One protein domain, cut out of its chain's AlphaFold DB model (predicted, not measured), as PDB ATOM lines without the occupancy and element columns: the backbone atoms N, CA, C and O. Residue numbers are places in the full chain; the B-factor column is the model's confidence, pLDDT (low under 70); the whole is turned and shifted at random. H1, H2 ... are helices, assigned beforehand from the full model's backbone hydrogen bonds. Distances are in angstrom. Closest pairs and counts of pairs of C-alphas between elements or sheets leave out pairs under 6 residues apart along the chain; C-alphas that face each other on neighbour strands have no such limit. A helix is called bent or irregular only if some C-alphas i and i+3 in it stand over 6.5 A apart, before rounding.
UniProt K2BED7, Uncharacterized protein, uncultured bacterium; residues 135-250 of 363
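AT A GLANCE: This is residues 135 to 250 of the 363 residues of an uncharacterized protein of uncultured bacterium (UniProt K2BED7). This is a long helical hairpin shaped like a narrow V: H2 and H3 run side by side near the tight turn that joins them and spread apart toward their other ends. The very short H1 sits near the beginning of H2 at the open end, and a tail with no named element, residues 225 to 250, follows H3 there. The printed part has 116 residues, with three named helices in the order H1, H2, H3 and no named strand; the class is all helix. The whole is extended, with a radius of gyration of the C-alphas of 20.8 A, and its outline is a rod spanning 71 by 31 by 22 A.

HOW THE PARTS SIT: H3, residues 187 to 224, and H2, residues 147 to 181, form a helical hairpin. They touch, and their closest C-alphas, those of Trp 180 and Gly 193, are 4.8 A apart. H2 touches H3 with residues 169 to 180 alone, and H3 touches H2 with residues 189 to 204 alone. They run opposite ways at a shallow tilt of 20 degrees. H1, residues 137 to 140, is close to H2 but not clearly touching; their closest C-alphas, those of Cys 139 and Glu 149, are 7.2 A apart. H1 and H3 are apart. O i to N i+4 pairs are within hydrogen-bond range in 30 of 31 cases in H2 and 32 of 34 in H3, while H1 is too short for such a pair.

IN THESE COORDINATES: H3 is 57.2 A long, from C-alpha 187 at (156.874, 226.313, 418.057) to C-alpha 224 at (174.267, 216.664, 364.477). It is irregular: C-alphas 221 and 224 are 7.0 A apart. H2 is 50.6 A long and begins at C-alpha 147, (161.181, 209.312, 366.025). H1 measures 5.4 A.

THE WHOLE: The two C-alphas farthest apart, those of Val 186 and Thr 250, are 71.5 A apart. The printed part has no cut. The link from H2 to H3 is tight and that from H1 to H2 is short. Mean pLDDT of the printed part is 77.9; residues 222 to 250 are under 70.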
ATOM      1  N   VAL A 135     148.045 212.213 371.218       81.50
ATOM      2  CA  VAL A 135     148.620 211.486 370.076       81.50
ATOM      3  C   VAL A 135     148.259 212.232 368.789       81.50
ATOM      4  O   VAL A 135     147.074 212.226 368.444       81.50
ATOM      5  N   PRO A 136     149.222 212.874 368.092       76.69
ATOM      6  CA  PRO A 136     148.992 213.502 366.790       76.69
ATOM      7  C   PRO A 136     148.238 212.569 365.839       76.69
ATOM      8  O   PRO A 136     148.447 211.356 365.879       76.69
ATOM      9  N   LYS A 137     147.351 213.125 365.004       76.12
ATOM     10  CA  LYS A 137     146.502 212.325 364.101       76.12
ATOM     11  C   LYS A 137     147.367 211.514 363.123       76.12
ATOM     12  O   LYS A 137     147.104 210.337 362.923       76.12
ATOM     13  N   ASP A 138     148.461 212.122 362.675       74.81
ATOM     14  CA  ASP A 138     149.523 211.569 361.822       74.81
ATOM     15  C   ASP A 138     150.103 210.240 362.359       74.81
ATOM     16  O   ASP A 138     150.445 209.341 361.600       74.81
ATOM     17  N   CYS A 139     150.125 210.070 363.687       78.06
ATOM     18  CA  CYS A 139     150.617 208.874 364.378       78.06
ATOM     19  C   CYS A 139     149.549 207.774 364.586       78.06
ATOM     20  O   CYS A 139     149.819 206.793 365.284       78.06
ATOM     21  N   GLN A 140     148.322 207.946 364.076       82.94
ATOM     22  CA  GLN A 140     147.249 206.941 364.175       82.94
ATOM     23  C   GLN A 140     147.099 206.084 362.911       82.94
ATOM     24  O   GLN A 140     146.465 205.031 362.981       82.94
ATOM     25  N   ASP A 141     147.691 206.500 361.792       82.56
ATOM     26  CA  ASP A 141     147.666 205.749 360.538       82.56
ATOM     27  C   ASP A 141     148.747 204.647 360.516       82.56
ATOM     28  O   ASP A 141     149.793 204.744 361.160       82.56
ATOM     29  N   GLU A 142     148.510 203.569 359.760       78.62
ATOM     30  CA  GLU A 142     149.309 202.326 359.823       78.62
ATOM     31  C   GLU A 142     150.763 202.446 359.305       78.62
ATOM     32  O   GLU A 142     151.518 201.475 359.355       78.62
ATOM     33  N   ASN A 143     151.186 203.626 358.839       71.25
ATOM     34  CA  ASN A 143     152.481 203.850 358.182       71.25
ATOM     35  C   ASN A 143     153.664 204.117 359.137       71.25
ATOM     36  O   ASN A 143     154.775 204.338 358.666       71.25
ATOM     37  N   GLY A 144     153.448 204.018 360.454       73.31
ATOM     38  CA  GLY A 144     154.498 204.014 361.478       73.31
ATOM     39  C   GLY A 144     155.028 205.402 361.855       73.31
ATOM     40  O   GLY A 144     155.635 206.086 361.043       73.31
ATOM     41  N   CYS A 145     154.858 205.778 363.128       81.25
ATOM     42  CA  CYS A 145     155.395 207.027 363.677       81.25
ATOM     43  C   CYS A 145     156.917 207.124 363.514       81.25
ATOM     44  O   CYS A 145     157.644 206.234 363.978       81.25
ATOM     45  N   ASP A 146     157.403 208.250 362.994       82.56
ATOM     46  CA  ASP A 146     158.829 208.561 363.056       82.56
ATOM     47  C   ASP A 146     159.250 209.006 364.476       82.56
ATOM     48  O   ASP A 146     158.451 209.458 365.310       82.56
ATOM     49  N   ILE A 147     160.547 208.907 364.763       75.00
ATOM     50  CA  ILE A 147     161.181 209.312 366.025       75.00
ATOM     51  C   ILE A 147     160.888 210.799 366.331       75.00
ATOM     52  O   ILE A 147     160.723 211.193 367.495       75.00
ATOM     53  N   CYS A 148     160.758 211.628 365.288       77.25
ATOM     54  CA  CYS A 148     160.378 213.035 365.403       77.25
ATOM     55  C   CYS A 148     158.953 213.227 365.963       77.25
ATOM     56  O   CYS A 148     158.715 214.128 366.770       77.25
ATOM     57  N   GLU A 149     157.999 212.369 365.600       80.25
ATOM     58  CA  GLU A 149     156.595 212.480 366.023       80.25
ATOM     59  C   GLU A 149     156.380 211.958 367.442       80.25
ATOM     60  O   GLU A 149     155.648 212.568 368.227       80.25
ATOM     61  N   ILE A 150     157.114 210.911 367.827       80.88
ATOM     62  CA  ILE A 150     157.187 210.444 369.218       80.88
ATOM     63  C   ILE A 150     157.623 211.585 370.154       80.88
ATOM     64  O   ILE A 150     157.098 211.718 371.262       80.88
ATOM     65  N   THR A 151     158.524 212.464 369.706       79.00
ATOM     66  CA  THR A 151     158.981 213.611 370.504       79.00
ATOM     67  C   THR A 151     157.858 214.636 370.737       79.00
ATOM     68  O   THR A 151     157.735 215.149 371.851       79.00
ATOM     69  N   LYS A 152     156.966 214.858 369.755       76.44
ATOM     70  CA  LYS A 152     155.770 215.720 369.906       76.44
ATOM     71  C   LYS A 152     154.792 215.190 370.968       76.44
ATOM     72  O   LYS A 152     154.177 215.973 371.691       76.44
ATOM     73  N   VAL A 153     154.656 213.866 371.099       84.69
ATOM     74  CA  VAL A 153     153.828 213.239 372.152       84.69
ATOM     75  C   VAL A 153     154.388 213.557 373.542       84.69
ATOM     76  O   VAL A 153     153.636 213.917 374.452       84.69
ATOM     77  N   PHE A 154     155.711 213.470 373.712       82.31
ATOM     78  CA  PHE A 154     156.360 213.770 374.991       82.31
ATOM     79  C   PHE A 154     156.252 215.248 375.386       82.31
ATOM     80  O   PHE A 154     156.015 215.522 376.565       82.31
ATOM     81  N   THR A 155     156.374 216.192 374.447       81.12
ATOM     82  CA  THR A 155     156.196 217.623 374.750       81.12
ATOM     83  C   THR A 155     154.750 217.950 375.128       81.12
ATOM     84  O   THR A 155     154.539 218.544 376.185       81.12
ATOM     85  N   ASN A 156     153.751 217.460 374.381       81.94
ATOM     86  CA  ASN A 156     152.335 217.631 374.751       81.94
ATOM     87  C   ASN A 156     152.026 217.055 376.145       81.94
ATOM     88  O   ASN A 156     151.345 217.695 376.949       81.94
ATOM     89  N   ALA A 157     152.537 215.862 376.469       84.44
ATOM     90  CA  ALA A 157     152.355 215.271 377.795       84.44
ATOM     91  C   ALA A 157     153.041 216.095 378.905       84.44
ATOM     92  O   ALA A 157     152.471 216.270 379.986       84.44
ATOM     93  N   ALA A 158     154.241 216.620 378.639       84.06
ATOM     94  CA  ALA A 158     154.984 217.454 379.579       84.06
ATOM     95  C   ALA A 158     154.271 218.782 379.874       84.06
ATOM     96  O   ALA A 158     154.205 219.169 381.042       84.06
ATOM     97  N   ASP A 159     153.681 219.435 378.870       83.62
ATOM     98  CA  ASP A 159     152.957 220.702 379.043       83.62
ATOM     99  C   ASP A 159     151.690 220.536 379.894       83.62
ATOM    100  O   ASP A 159     151.456 221.316 380.824       83.62
ATOM    101  N   ILE A 160     150.908 219.473 379.657       85.38
ATOM    102  CA  ILE A 160     149.721 219.147 380.466       85.38
ATOM    103  C   ILE A 160     150.122 218.938 381.933       85.38
ATOM    104  O   ILE A 160     149.536 219.529 382.844       85.38
ATOM    105  N   ILE A 161     151.141 218.107 382.181       87.81
ATOM    106  CA  ILE A 161     151.609 217.800 383.540       87.81
ATOM    107  C   ILE A 161     152.218 219.052 384.196       87.81
ATOM    108  O   ILE A 161     151.952 219.320 385.369       87.81
ATOM    109  N   GLY A 162     152.978 219.853 383.446       87.69
ATOM    110  CA  GLY A 162     153.569 221.113 383.896       87.69
ATOM    111  C   GLY A 162     152.520 222.132 384.344       87.69
ATOM    112  O   GLY A 162     152.664 222.728 385.418       87.69
ATOM    113  N   ALA A 163     151.420 222.266 383.596       86.69
ATOM    114  CA  ALA A 163     150.293 223.116 383.971       86.69
ATOM    115  C   ALA A 163     149.707 222.703 385.336       86.69
ATOM    116  O   ALA A 163     149.640 223.533 386.249       86.69
ATOM    117  N   PHE A 164     149.384 221.418 385.531       90.56
ATOM    118  CA  PHE A 164     148.873 220.912 386.814       90.56
ATOM    119  C   PHE A 164     149.874 221.072 387.970       90.56
ATOM    120  O   PHE A 164     149.484 221.479 389.070       90.56
ATOM    121  N   LEU A 165     151.164 220.799 387.738       90.88
ATOM    122  CA  LEU A 165     152.211 220.954 388.752       90.88
ATOM    123  C   LEU A 165     152.382 222.415 389.189       90.88
ATOM    124  O   LEU A 165     152.556 222.671 390.383       90.88
ATOM    125  N   SER A 166     152.290 223.373 388.262       90.44
ATOM    126  CA  SER A 166     152.412 224.803 388.579       90.44
ATOM    127  C   SER A 166     151.280 225.291 389.497       90.44
ATOM    128  O   SER A 166     151.546 225.903 390.536       90.44
ATOM    129  N   ALA A 167     150.030 224.925 389.189       93.44
ATOM    130  CA  ALA A 167     148.859 225.271 389.990       93.44
ATOM    131  C   ALA A 167     148.899 224.616 391.384       93.44
ATOM    132  O   ALA A 167     148.640 225.273 392.397       93.44
ATOM    133  N   LEU A 168     149.284 223.336 391.457       93.00
ATOM    134  CA  LEU A 168     149.400 222.607 392.723       93.00
ATOM    135  C   LEU A 168     150.542 223.144 393.605       93.00
ATOM    136  O   LEU A 168     150.383 223.241 394.824       93.00
ATOM    137  N   SER A 169     151.669 223.531 393.000       92.38
ATOM    138  CA  SER A 169     152.796 224.169 393.693       92.38
ATOM    139  C   SER A 169     152.375 225.488 394.346       92.38
ATOM    140  O   SER A 169     152.616 225.693 395.538       92.38
ATOM    141  N   LEU A 170     151.658 226.342 393.604       95.25
ATOM    142  CA  LEU A 170     151.153 227.622 394.104       95.25
ATOM    143  C   LEU A 170     150.150 227.433 395.257       95.25
ATOM    144  O   LEU A 170     150.252 228.116 396.280       95.25
ATOM    145  N   LEU A 171     149.246 226.452 395.156       95.38
ATOM    146  CA  LEU A 171     148.312 226.104 396.234       95.38
ATOM    147  C   LEU A 171     149.043 225.651 397.514       95.38
ATOM    148  O   LEU A 171     148.712 226.101 398.614       95.38
ATOM    149  N   MET A 172     150.062 224.795 397.383       93.25
ATOM    150  CA  MET A 172     150.871 224.338 398.521       93.25
ATOM    151  C   MET A 172     151.691 225.469 399.152       93.25
ATOM    152  O   MET A 172     151.827 225.508 400.377       93.25
ATOM    153  N   PHE A 173     152.168 226.424 398.349       95.19
ATOM    154  CA  PHE A 173     152.836 227.630 398.844       95.19
ATOM    155  C   PHE A 173     151.905 228.493 399.705       95.19
ATOM    156  O   PHE A 173     152.297 228.914 400.795       95.19
ATOM    157  N   ILE A 174     150.659 228.705 399.262       96.25
ATOM    158  CA  ILE A 174     149.652 229.457 400.025       96.25
ATOM    159  C   ILE A 174     149.341 228.743 401.347       96.25
ATOM    160  O   ILE A 174     149.416 229.361 402.408       96.25
ATOM    161  N   ILE A 175     149.054 227.437 401.318       92.69
ATOM    162  CA  ILE A 175     148.724 226.671 402.534       92.69
ATOM    163  C   ILE A 175     149.904 226.668 403.522       92.69
ATOM    164  O   ILE A 175     149.706 226.923 404.713       92.69
ATOM    165  N   GLY A 176     151.133 226.439 403.043       92.94
ATOM    166  CA  GLY A 176     152.343 226.479 403.870       92.94
ATOM    167  C   GLY A 176     152.614 227.862 404.472       92.94
ATOM    168  O   GLY A 176     152.913 227.967 405.664       92.94
ATOM    169  N   GLY A 177     152.451 228.925 403.677       94.06
ATOM    170  CA  GLY A 177     152.629 230.312 404.110       94.06
ATOM    171  C   GLY A 177     151.605 230.748 405.163       94.06
ATOM    172  O   GLY A 177     151.989 231.278 406.208       94.06
ATOM    173  N   LEU A 178     150.318 230.457 404.945       94.94
ATOM    174  CA  LEU A 178     149.256 230.756 405.913       94.94
ATOM    175  C   LEU A 178     149.487 230.009 407.235       94.94
ATOM    176  O   LEU A 178     149.384 230.612 408.303       94.94
ATOM    177  N   PHE A 179     149.857 228.723 407.190       91.81
ATOM    178  CA  PHE A 179     150.118 227.945 408.407       91.81
ATOM    179  C   PHE A 179     151.309 228.497 409.208       91.81
ATOM    180  O   PHE A 179     151.283 228.500 410.442       91.81
ATOM    181  N   TRP A 180     152.338 229.005 408.523       92.19
ATOM    182  CA  TRP A 180     153.490 229.638 409.162       92.19
ATOM    183  C   TRP A 180     153.121 230.971 409.836       92.19
ATOM    184  O   TRP A 180     153.443 231.160 411.009       92.19
ATOM    185  N   ILE A 181     152.372 231.848 409.155       95.19
ATOM    186  CA  ILE A 181     151.949 233.155 409.695       95.19
ATOM    187  C   ILE A 181     150.962 232.993 410.866       95.19
ATOM    188  O   ILE A 181     151.145 233.597 411.922       95.19
ATOM    189  N   PHE A 182     149.955 232.122 410.742       95.56
ATOM    190  CA  PHE A 182     148.943 231.893 411.788       95.56
ATOM    191  C   PHE A 182     149.396 230.948 412.920       95.56
ATOM    192  O   PHE A 182     148.582 230.496 413.729       95.56
ATOM    193  N   SER A 183     150.695 230.644 413.027       91.38
ATOM    194  CA  SER A 183     151.226 229.765 414.080       91.38
ATOM    195  C   SER A 183     151.185 230.367 415.494       91.38
ATOM    196  O   SER A 183     151.304 229.617 416.464       91.38
ATOM    197  N   GLY A 184     151.018 231.689 415.638       93.12
ATOM    198  CA  GLY A 184     150.783 232.349 416.934       93.12
ATOM    199  C   GLY A 184     151.897 232.166 417.975       93.12
ATOM    200  O   GLY A 184     151.621 232.159 419.168       93.12
ATOM    201  N   GLY A 185     153.140 231.944 417.535       90.88
ATOM    202  CA  GLY A 185     154.284 231.667 418.416       90.88
ATOM    203  C   GLY A 185     154.386 230.223 418.928       90.88
ATOM    204  O   GLY A 185     155.363 229.894 419.594       90.88
ATOM    205  N   VAL A 186     153.441 229.332 418.602       94.62
ATOM    206  CA  VAL A 186     153.515 227.919 419.011       94.62
ATOM    207  C   VAL A 186     154.548 227.188 418.152       94.62
ATOM    208  O   VAL A 186     154.298 226.875 416.987       94.62
ATOM    209  N   GLU A 187     155.699 226.871 418.743       94.62
ATOM    210  CA  GLU A 187     156.874 226.313 418.057       94.62
ATOM    211  C   GLU A 187     156.564 225.058 417.216       94.62
ATOM    212  O   GLU A 187     156.986 224.955 416.065       94.62
ATOM    213  N   SER A 188     155.708 224.160 417.721       93.75
ATOM    214  CA  SER A 188     155.242 222.964 416.995       93.75
ATOM    215  C   SER A 188     154.514 223.279 415.672       93.75
ATOM    216  O   SER A 188     154.652 222.545 414.684       93.75
ATOM    217  N   ARG A 189     153.764 224.389 415.606       92.06
ATOM    218  CA  ARG A 189     153.085 224.829 414.374       92.06
ATOM    219  C   ARG A 189     154.072 225.468 413.398       92.06
ATOM    220  O   ARG A 189     154.029 225.151 412.208       92.06
ATOM    221  N   ILE A 190     155.019 226.257 413.912       93.94
ATOM    222  CA  ILE A 190     156.100 226.871 413.128       93.94
ATOM    223  C   ILE A 190     156.958 225.788 412.460       93.94
ATOM    224  O   ILE A 190     157.247 225.880 411.266       93.94
ATOM    225  N   GLU A 191     157.336 224.742 413.198       94.25
ATOM    226  CA  GLU A 191     158.122 223.625 412.663       94.25
ATOM    227  C   GLU A 191     157.351 222.853 411.574       94.25
ATOM    228  O   GLU A 191     157.920 222.473 410.550       94.25
ATOM    229  N   THR A 192     156.037 222.679 411.753       91.38
ATOM    230  CA  THR A 192     155.159 222.048 410.755       91.38
ATOM    231  C   THR A 192     155.065 222.886 409.475       91.38
ATOM    232  O   THR A 192     155.252 222.346 408.384       91.38
ATOM    233  N   GLY A 193     154.860 224.204 409.588       91.62
ATOM    234  CA  GLY A 193     154.841 225.121 408.442       91.62
ATOM    235  C   GLY A 193     156.170 225.140 407.678       91.62
ATOM    236  O   GLY A 193     156.180 225.014 406.453       91.62
ATOM    237  N   LYS A 194     157.305 225.181 408.394       94.62
ATOM    238  CA  LYS A 194     158.647 225.085 407.789       94.62
ATOM    239  C   LYS A 194     158.850 223.774 407.020       94.62
ATOM    240  O   LYS A 194     159.362 223.811 405.906       94.62
ATOM    241  N   LYS A 195     158.429 222.630 407.575       94.25
ATOM    242  CA  LYS A 195     158.531 221.320 406.899       94.25
ATOM    243  C   LYS A 195     157.718 221.272 405.600       94.25
ATOM    244  O   LYS A 195     158.199 220.703 404.625       94.25
ATOM    245  N   ILE A 196     156.535 221.892 405.568       93.50
ATOM    246  CA  ILE A 196     155.719 222.003 404.347       93.50
ATOM    247  C   ILE A 196     156.430 222.882 403.310       93.50
ATOM    248  O   ILE A 196     156.654 222.421 402.196       93.50
ATOM    249  N   LEU A 197     156.860 224.094 403.685       95.44
ATOM    250  CA  LEU A 197     157.533 225.023 402.766       95.44
ATOM    251  C   LEU A 197     158.825 224.441 402.171       95.44
ATOM    252  O   LEU A 197     159.027 224.518 400.962       95.44
ATOM    253  N   ILE A 198     159.675 223.808 402.990       95.50
ATOM    254  CA  ILE A 198     160.897 223.137 402.512       95.50
ATOM    255  C   ILE A 198     160.542 221.979 401.566       95.50
ATOM    256  O   ILE A 198     161.186 221.819 400.532       95.50
ATOM    257  N   GLY A 199     159.484 221.217 401.872       93.81
ATOM    258  CA  GLY A 199     158.948 220.188 400.980       93.81
ATOM    259  C   GLY A 199     158.560 220.750 399.611       93.81
ATOM    260  O   GLY A 199     159.064 220.273 398.594       93.81
ATOM    261  N   THR A 200     157.738 221.801 399.574       94.50
ATOM    262  CA  THR A 200     157.291 222.451 398.328       94.50
ATOM    263  C   THR A 200     158.463 223.016 397.521       94.50
ATOM    264  O   THR A 200     158.552 222.756 396.322       94.50
ATOM    265  N   VAL A 201     159.401 223.715 398.170       96.12
ATOM    266  CA  VAL A 201     160.607 224.250 397.513       96.12
ATOM    267  C   VAL A 201     161.484 223.127 396.949       96.12
ATOM    268  O   VAL A 201     161.961 223.243 395.824       96.12
ATOM    269  N   SER A 202     161.658 222.017 397.676       94.81
ATOM    270  CA  SER A 202     162.437 220.871 397.182       94.81
ATOM    271  C   SER A 202     161.784 220.183 395.978       94.81
ATOM    272  O   SER A 202     162.480 219.840 395.026       94.81
ATOM    273  N   GLY A 203     160.453 220.052 395.966       91.75
ATOM    274  CA  GLY A 203     159.717 219.508 394.823       91.75
ATOM    275  C   GLY A 203     159.846 220.396 393.583       91.75
ATOM    276  O   GLY A 203     160.137 219.901 392.497       91.75
ATOM    277  N   LEU A 204     159.719 221.716 393.759       93.19
ATOM    278  CA  LEU A 204     159.909 222.686 392.680       93.19
ATOM    279  C   LEU A 204     161.349 222.661 392.136       93.19
ATOM    280  O   LEU A 204     161.545 222.679 390.922       93.19
ATOM    281  N   ALA A 205     162.352 222.552 393.014       95.44
ATOM    282  CA  ALA A 205     163.753 222.434 392.616       95.44
ATOM    283  C   ALA A 205     164.020 221.179 391.765       95.44
ATOM    284  O   ALA A 205     164.740 221.267 390.774       95.44
ATOM    285  N   VAL A 206     163.406 220.033 392.090       94.06
ATOM    286  CA  VAL A 206     163.525 218.808 391.276       94.06
ATOM    287  C   VAL A 206     162.947 219.008 389.871       94.06
ATOM    288  O   VAL A 206     163.581 218.590 388.906       94.06
ATOM    289  N   VAL A 207     161.801 219.687 389.730       89.94
ATOM    290  CA  VAL A 207     161.212 219.992 388.411       89.94
ATOM    291  C   VAL A 207     162.133 220.903 387.591       89.94
ATOM    292  O   VAL A 207     162.406 220.601 386.430       89.94
ATOM    293  N   PHE A 208     162.683 221.962 388.197       90.50
ATOM    294  CA  PHE A 208     163.654 222.838 387.527       90.50
ATOM    295  C   PHE A 208     164.929 222.097 387.103       90.50
ATOM    296  O   PHE A 208     165.403 222.304 385.987       90.50
ATOM    297  N   ILE A 209     165.473 221.218 387.952       94.62
ATOM    298  CA  ILE A 209     166.674 220.430 387.634       94.62
ATOM    299  C   ILE A 209     166.388 219.422 386.516       94.62
ATOM    300  O   ILE A 209     167.202 219.292 385.606       94.62
ATOM    301  N   ALA A 210     165.238 218.739 386.541       90.25
ATOM    302  CA  ALA A 210     164.851 217.794 385.494       90.25
ATOM    303  C   ALA A 210     164.699 218.492 384.133       90.25
ATOM    304  O   ALA A 210     165.270 218.047 383.140       90.25
ATOM    305  N   TRP A 211     164.003 219.629 384.100       84.44
ATOM    306  CA  TRP A 211     163.856 220.440 382.893       84.44
ATOM    307  C   TRP A 211     165.198 220.999 382.399       84.44
ATOM    308  O   TRP A 211     165.486 220.942 381.204       84.44
ATOM    309  N   PHE A 212     166.062 221.478 383.300       90.69
ATOM    310  CA  PHE A 212     167.411 221.920 382.942       90.69
ATOM    311  C   PHE A 212     168.240 220.772 382.345       90.69
ATOM    312  O   PHE A 212     168.877 220.953 381.311       90.69
ATOM    313  N   ALA A 213     168.180 219.577 382.942       88.25
ATOM    314  CA  ALA A 213     168.883 218.394 382.451       88.25
ATOM    315  C   ALA A 213     168.406 217.968 381.053       88.25
ATOM    316  O   ALA A 213     169.248 217.723 380.193       88.25
ATOM    317  N   VAL A 214     167.093 217.950 380.790       85.12
ATOM    318  CA  VAL A 214     166.548 217.673 379.445       85.12
ATOM    319  C   VAL A 214     167.082 218.682 378.428       85.12
ATOM    320  O   VAL A 214     167.591 218.281 377.386       85.12
ATOM    321  N   ASN A 215     167.056 219.979 378.750       78.94
ATOM    322  CA  ASN A 215     167.581 221.016 377.859       78.94
ATOM    323  C   ASN A 215     169.089 220.875 377.599       78.94
ATOM    324  O   ASN A 215     169.530 221.089 376.474       78.94
ATOM    325  N   VAL A 216     169.886 220.498 378.604       87.69
ATOM    326  CA  VAL A 216     171.318 220.208 378.416       87.69
ATOM    327  C   VAL A 216     171.512 218.993 377.507       87.69
ATOM    328  O   VAL A 216     172.284 219.085 376.558       87.69
ATOM    329  N   ILE A 217     170.784 217.895 377.744       84.75
ATOM    330  CA  ILE A 217     170.879 216.668 376.937       84.75
ATOM    331  C   ILE A 217     170.523 216.959 375.476       84.75
ATOM    332  O   ILE A 217     171.331 216.651 374.600       84.75
ATOM    333  N   VAL A 218     169.384 217.613 375.214       77.81
ATOM    334  CA  VAL A 218     168.955 217.997 373.856       77.81
ATOM    335  C   VAL A 218     170.014 218.870 373.184       77.81
ATOM    336  O   VAL A 218     170.475 218.526 372.102       77.81
ATOM    337  N   ARG A 219     170.516 219.919 373.852       70.75
ATOM    338  CA  ARG A 219     171.593 220.771 373.307       70.75
ATOM    339  C   ARG A 219     172.873 220.000 372.973       70.75
ATOM    340  O   ARG A 219     173.534 220.345 372.001       70.75
ATOM    341  N   THR A 220     173.240 218.990 373.764       78.25
ATOM    342  CA  THR A 220     174.421 218.153 373.482       78.25
ATOM    343  C   THR A 220     174.177 217.089 372.412       78.25
ATOM    344  O   THR A 220     175.126 216.691 371.743       78.25
ATOM    345  N   ALA A 221     172.933 216.637 372.229       75.38
ATOM    346  CA  ALA A 221     172.560 215.642 371.225       75.38
ATOM    347  C   ALA A 221     172.327 216.274 369.839       75.38
ATOM    348  O   ALA A 221     172.806 215.747 368.842       75.38
ATOM    349  N   SER A 222     171.680 217.443 369.776       65.62
ATOM    350  CA  SER A 222     171.363 218.183 368.540       65.62
ATOM    351  C   SER A 222     172.570 218.815 367.829       65.62
ATOM    352  O   SER A 222     172.401 219.543 366.852       65.62
ATOM    353  N   LEU A 223     173.802 218.517 368.259       58.75
ATOM    354  CA  LEU A 223     175.033 218.913 367.560       58.75
ATOM    355  C   LEU A 223     175.195 218.245 366.175       58.75
ATOM    356  O   LEU A 223     176.135 218.576 365.457       58.75
ATOM    357  N   SER A 224     174.294 217.333 365.787       54.84
ATOM    358  CA  SER A 224     174.267 216.664 364.477       54.84
ATOM    359  C   SER A 224     173.283 217.254 363.450       54.84
ATOM    360  O   SER A 224     173.167 216.688 362.367       54.84
ATOM    361  N   GLY A 225     172.598 218.365 363.753       50.00
ATOM    362  CA  GLY A 225     171.729 219.086 362.806       50.00
ATOM    363  C   GLY A 225     170.245 219.088 363.198       50.00
ATOM    364  O   GLY A 225     169.647 218.039 363.408       50.00
ATOM    365  N   GLY A 226     169.654 220.287 363.286       56.59
ATOM    366  CA  GLY A 226     168.277 220.520 363.743       56.59
ATOM    367  C   GLY A 226     168.139 220.609 365.279       56.59
ATOM    368  O   GLY A 226     168.448 219.661 365.991       56.59
ATOM    369  N   THR A 227     167.660 221.733 365.832       45.25
ATOM    370  CA  THR A 227     167.755 222.057 367.274       45.25
ATOM    371  C   THR A 227     166.432 222.370 368.053       45.25
ATOM    372  O   THR A 227     166.457 222.300 369.277       45.25
ATOM    373  N   GLN A 228     165.272 222.574 367.390       52.09
ATOM    374  CA  GLN A 228     163.860 222.532 367.912       52.09
ATOM    375  C   GLN A 228     163.303 223.632 368.884       52.09
ATOM    376  O   GLN A 228     163.727 223.760 370.035       52.09
ATOM    377  N   THR A 229     162.217 224.343 368.508       45.78
ATOM    378  CA  THR A 229     161.559 225.392 369.336       45.78
ATOM    379  C   THR A 229     160.620 224.858 370.434       45.78
ATOM    380  O   THR A 229     159.432 224.616 370.220       45.78
ATOM    381  N   ALA A 230     161.112 224.791 371.675       43.00
ATOM    382  CA  ALA A 230     160.281 224.540 372.859       43.00
ATOM    383  C   ALA A 230     159.571 225.822 373.358       43.00
ATOM    384  O   ALA A 230     160.210 226.738 373.885       43.00
ATOM    385  N   LYS A 231     158.238 225.880 373.228       41.16
ATOM    386  CA  LYS A 231     157.398 227.021 373.641       41.16
ATOM    387  C   LYS A 231     157.032 226.932 375.128       41.16
ATOM    388  O   LYS A 231     156.420 225.963 375.550       41.16
ATOM    389  N   VAL A 232     157.331 227.969 375.914       40.94
ATOM    390  CA  VAL A 232     156.887 228.091 377.317       40.94
ATOM    391  C   VAL A 232     156.403 229.527 377.557       40.94
ATOM    392  O   VAL A 232     157.133 230.474 377.290       40.94
ATOM    393  N   PHE A 233     155.161 229.691 378.032       46.75
ATOM    394  CA  PHE A 233     154.488 230.986 378.279       46.75
ATOM    395  C   PHE A 233     154.443 231.968 377.085       46.75
ATOM    396  O   PHE A 233     154.853 233.121 377.213       46.75
ATOM    397  N   THR A 234     153.913 231.522 375.934       44.53
ATOM    398  CA  THR A 234     153.494 232.375 374.786       44.53
ATOM    399  C   THR A 234     154.537 233.364 374.228       44.53
ATOM    400  O   THR A 234     154.202 234.248 373.439       44.53
ATOM    401  N   ARG A 235     155.814 233.206 374.586       38.16
ATOM    402  CA  ARG A 235     156.947 233.995 374.094       38.16
ATOM    403  C   ARG A 235     158.126 233.073 373.816       38.16
ATOM    404  O   ARG A 235     158.481 232.226 374.632       38.16
ATOM    405  N   GLU A 236     158.750 233.270 372.663       51.12
ATOM    406  CA  GLU A 236     159.977 232.584 372.268       51.12
ATOM    407  C   GLU A 236     161.151 233.153 373.069       51.12
ATOM    408  O   GLU A 236     161.794 234.124 372.684       51.12
ATOM    409  N   TRP A 237     161.384 232.584 374.251       48.62
ATOM    410  CA  TRP A 237     162.488 232.988 375.124       48.62
ATOM    411  C   TRP A 237     163.852 232.445 374.650       48.62
ATOM    412  O   TRP A 237     164.895 232.922 375.094       48.62
ATOM    413  N   TRP A 238     163.835 231.497 373.708       42.00
ATOM    414  CA  TRP A 238     164.937 231.121 372.825       42.00
ATOM    415  C   TRP A 238     164.385 230.489 371.533       42.00
ATOM    416  O   TRP A 238     163.307 229.890 371.558       42.00
ATOM    417  N   SER A 239     165.104 230.609 370.415       41.59
ATOM    418  CA  SER A 239     164.797 229.904 369.165       41.59
ATOM    419  C   SER A 239     165.844 228.827 368.890       41.59
ATOM    420  O   SER A 239     167.036 229.033 369.109       41.59
ATOM    421  N   PHE A 240     165.384 227.677 368.403       43.47
ATOM    422  CA  PHE A 240     166.223 226.595 367.904       43.47
ATOM    423  C   PHE A 240     165.501 225.960 366.702       43.47
ATOM    424  O   PHE A 240     164.321 225.629 366.797       43.47
ATOM    425  N   GLU A 241     166.164 225.831 365.553       45.94
ATOM    426  CA  GLU A 241     165.535 225.471 364.269       45.94
ATOM    427  C   GLU A 241     165.761 223.979 363.966       45.94
ATOM    428  O   GLU A 241     166.906 223.549 363.845       45.94
ATOM    429  N   GLY A 242     164.736 223.113 363.969       54.41
ATOM    430  CA  GLY A 242     165.044 221.677 363.899       54.41
ATOM    431  C   GLY A 242     163.944 220.647 363.883       54.41
ATOM    432  O   GLY A 242     162.798 220.941 364.201       54.41
ATOM    433  N   CYS A 243     164.380 219.431 363.521       56.12
ATOM    434  CA  CYS A 243     163.559 218.272 363.170       56.12
ATOM    435  C   CYS A 243     162.275 218.680 362.446       56.12
ATOM    436  O   CYS A 243     161.186 218.200 362.755       56.12
ATOM    437  N   TYR A 244     162.437 219.567 361.461       53.62
ATOM    438  CA  TYR A 244     161.536 219.541 360.333       53.62
ATOM    439  C   TYR A 244     161.747 218.179 359.664       53.62
ATOM    440  O   TYR A 244     162.889 217.894 359.294       53.62
ATOM    441  N   PRO A 245     160.713 217.326 359.536       49.69
ATOM    442  CA  PRO A 245     160.755 216.318 358.488       49.69
ATOM    443  C   PRO A 245     160.977 217.082 357.181       49.69
ATOM    444  O   PRO A 245     160.400 218.165 357.030       49.69
ATOM    445  N   ASP A 246     161.839 216.567 356.303       49.00
ATOM    446  CA  ASP A 246     162.197 217.233 355.049       49.00
ATOM    447  C   ASP A 246     160.924 217.719 354.355       49.00
ATOM    448  O   ASP A 246     160.120 216.915 353.876       49.00
ATOM    449  N   LEU A 247     160.703 219.041 354.361       50.03
ATOM    450  CA  LEU A 247     159.551 219.609 353.683       50.03
ATOM    451  C   LEU A 247     159.715 219.228 352.212       50.03
ATOM    452  O   LEU A 247     160.735 219.600 351.619       50.03
ATOM    453  N   PRO A 248     158.753 218.510 351.596       48.59
ATOM    454  CA  PRO A 248     158.755 218.408 350.150       48.59
ATOM    455  C   PRO A 248     158.751 219.844 349.638       48.59
ATOM    456  O   PRO A 248     157.974 220.663 350.127       48.59
ATOM    457  N   ILE A 249     159.670 220.167 348.728       49.94
ATOM    458  CA  ILE A 249     159.909 221.539 348.272       49.94
ATOM    459  C   ILE A 249     158.658 222.017 347.523       49.94
ATOM    460  O   ILE A 249     158.535 221.856 346.308       49.94
ATOM    461  N   THR A 250     157.693 222.570 348.256       44.47
ATOM    462  CA  THR A 250     156.463 223.134 347.712       44.47
ATOM    463  C   THR A 250     156.800 224.501 347.152       44.47
ATOM    464  O   THR A 250     156.756 225.510 347.854       44.47
TER     465      THR A 250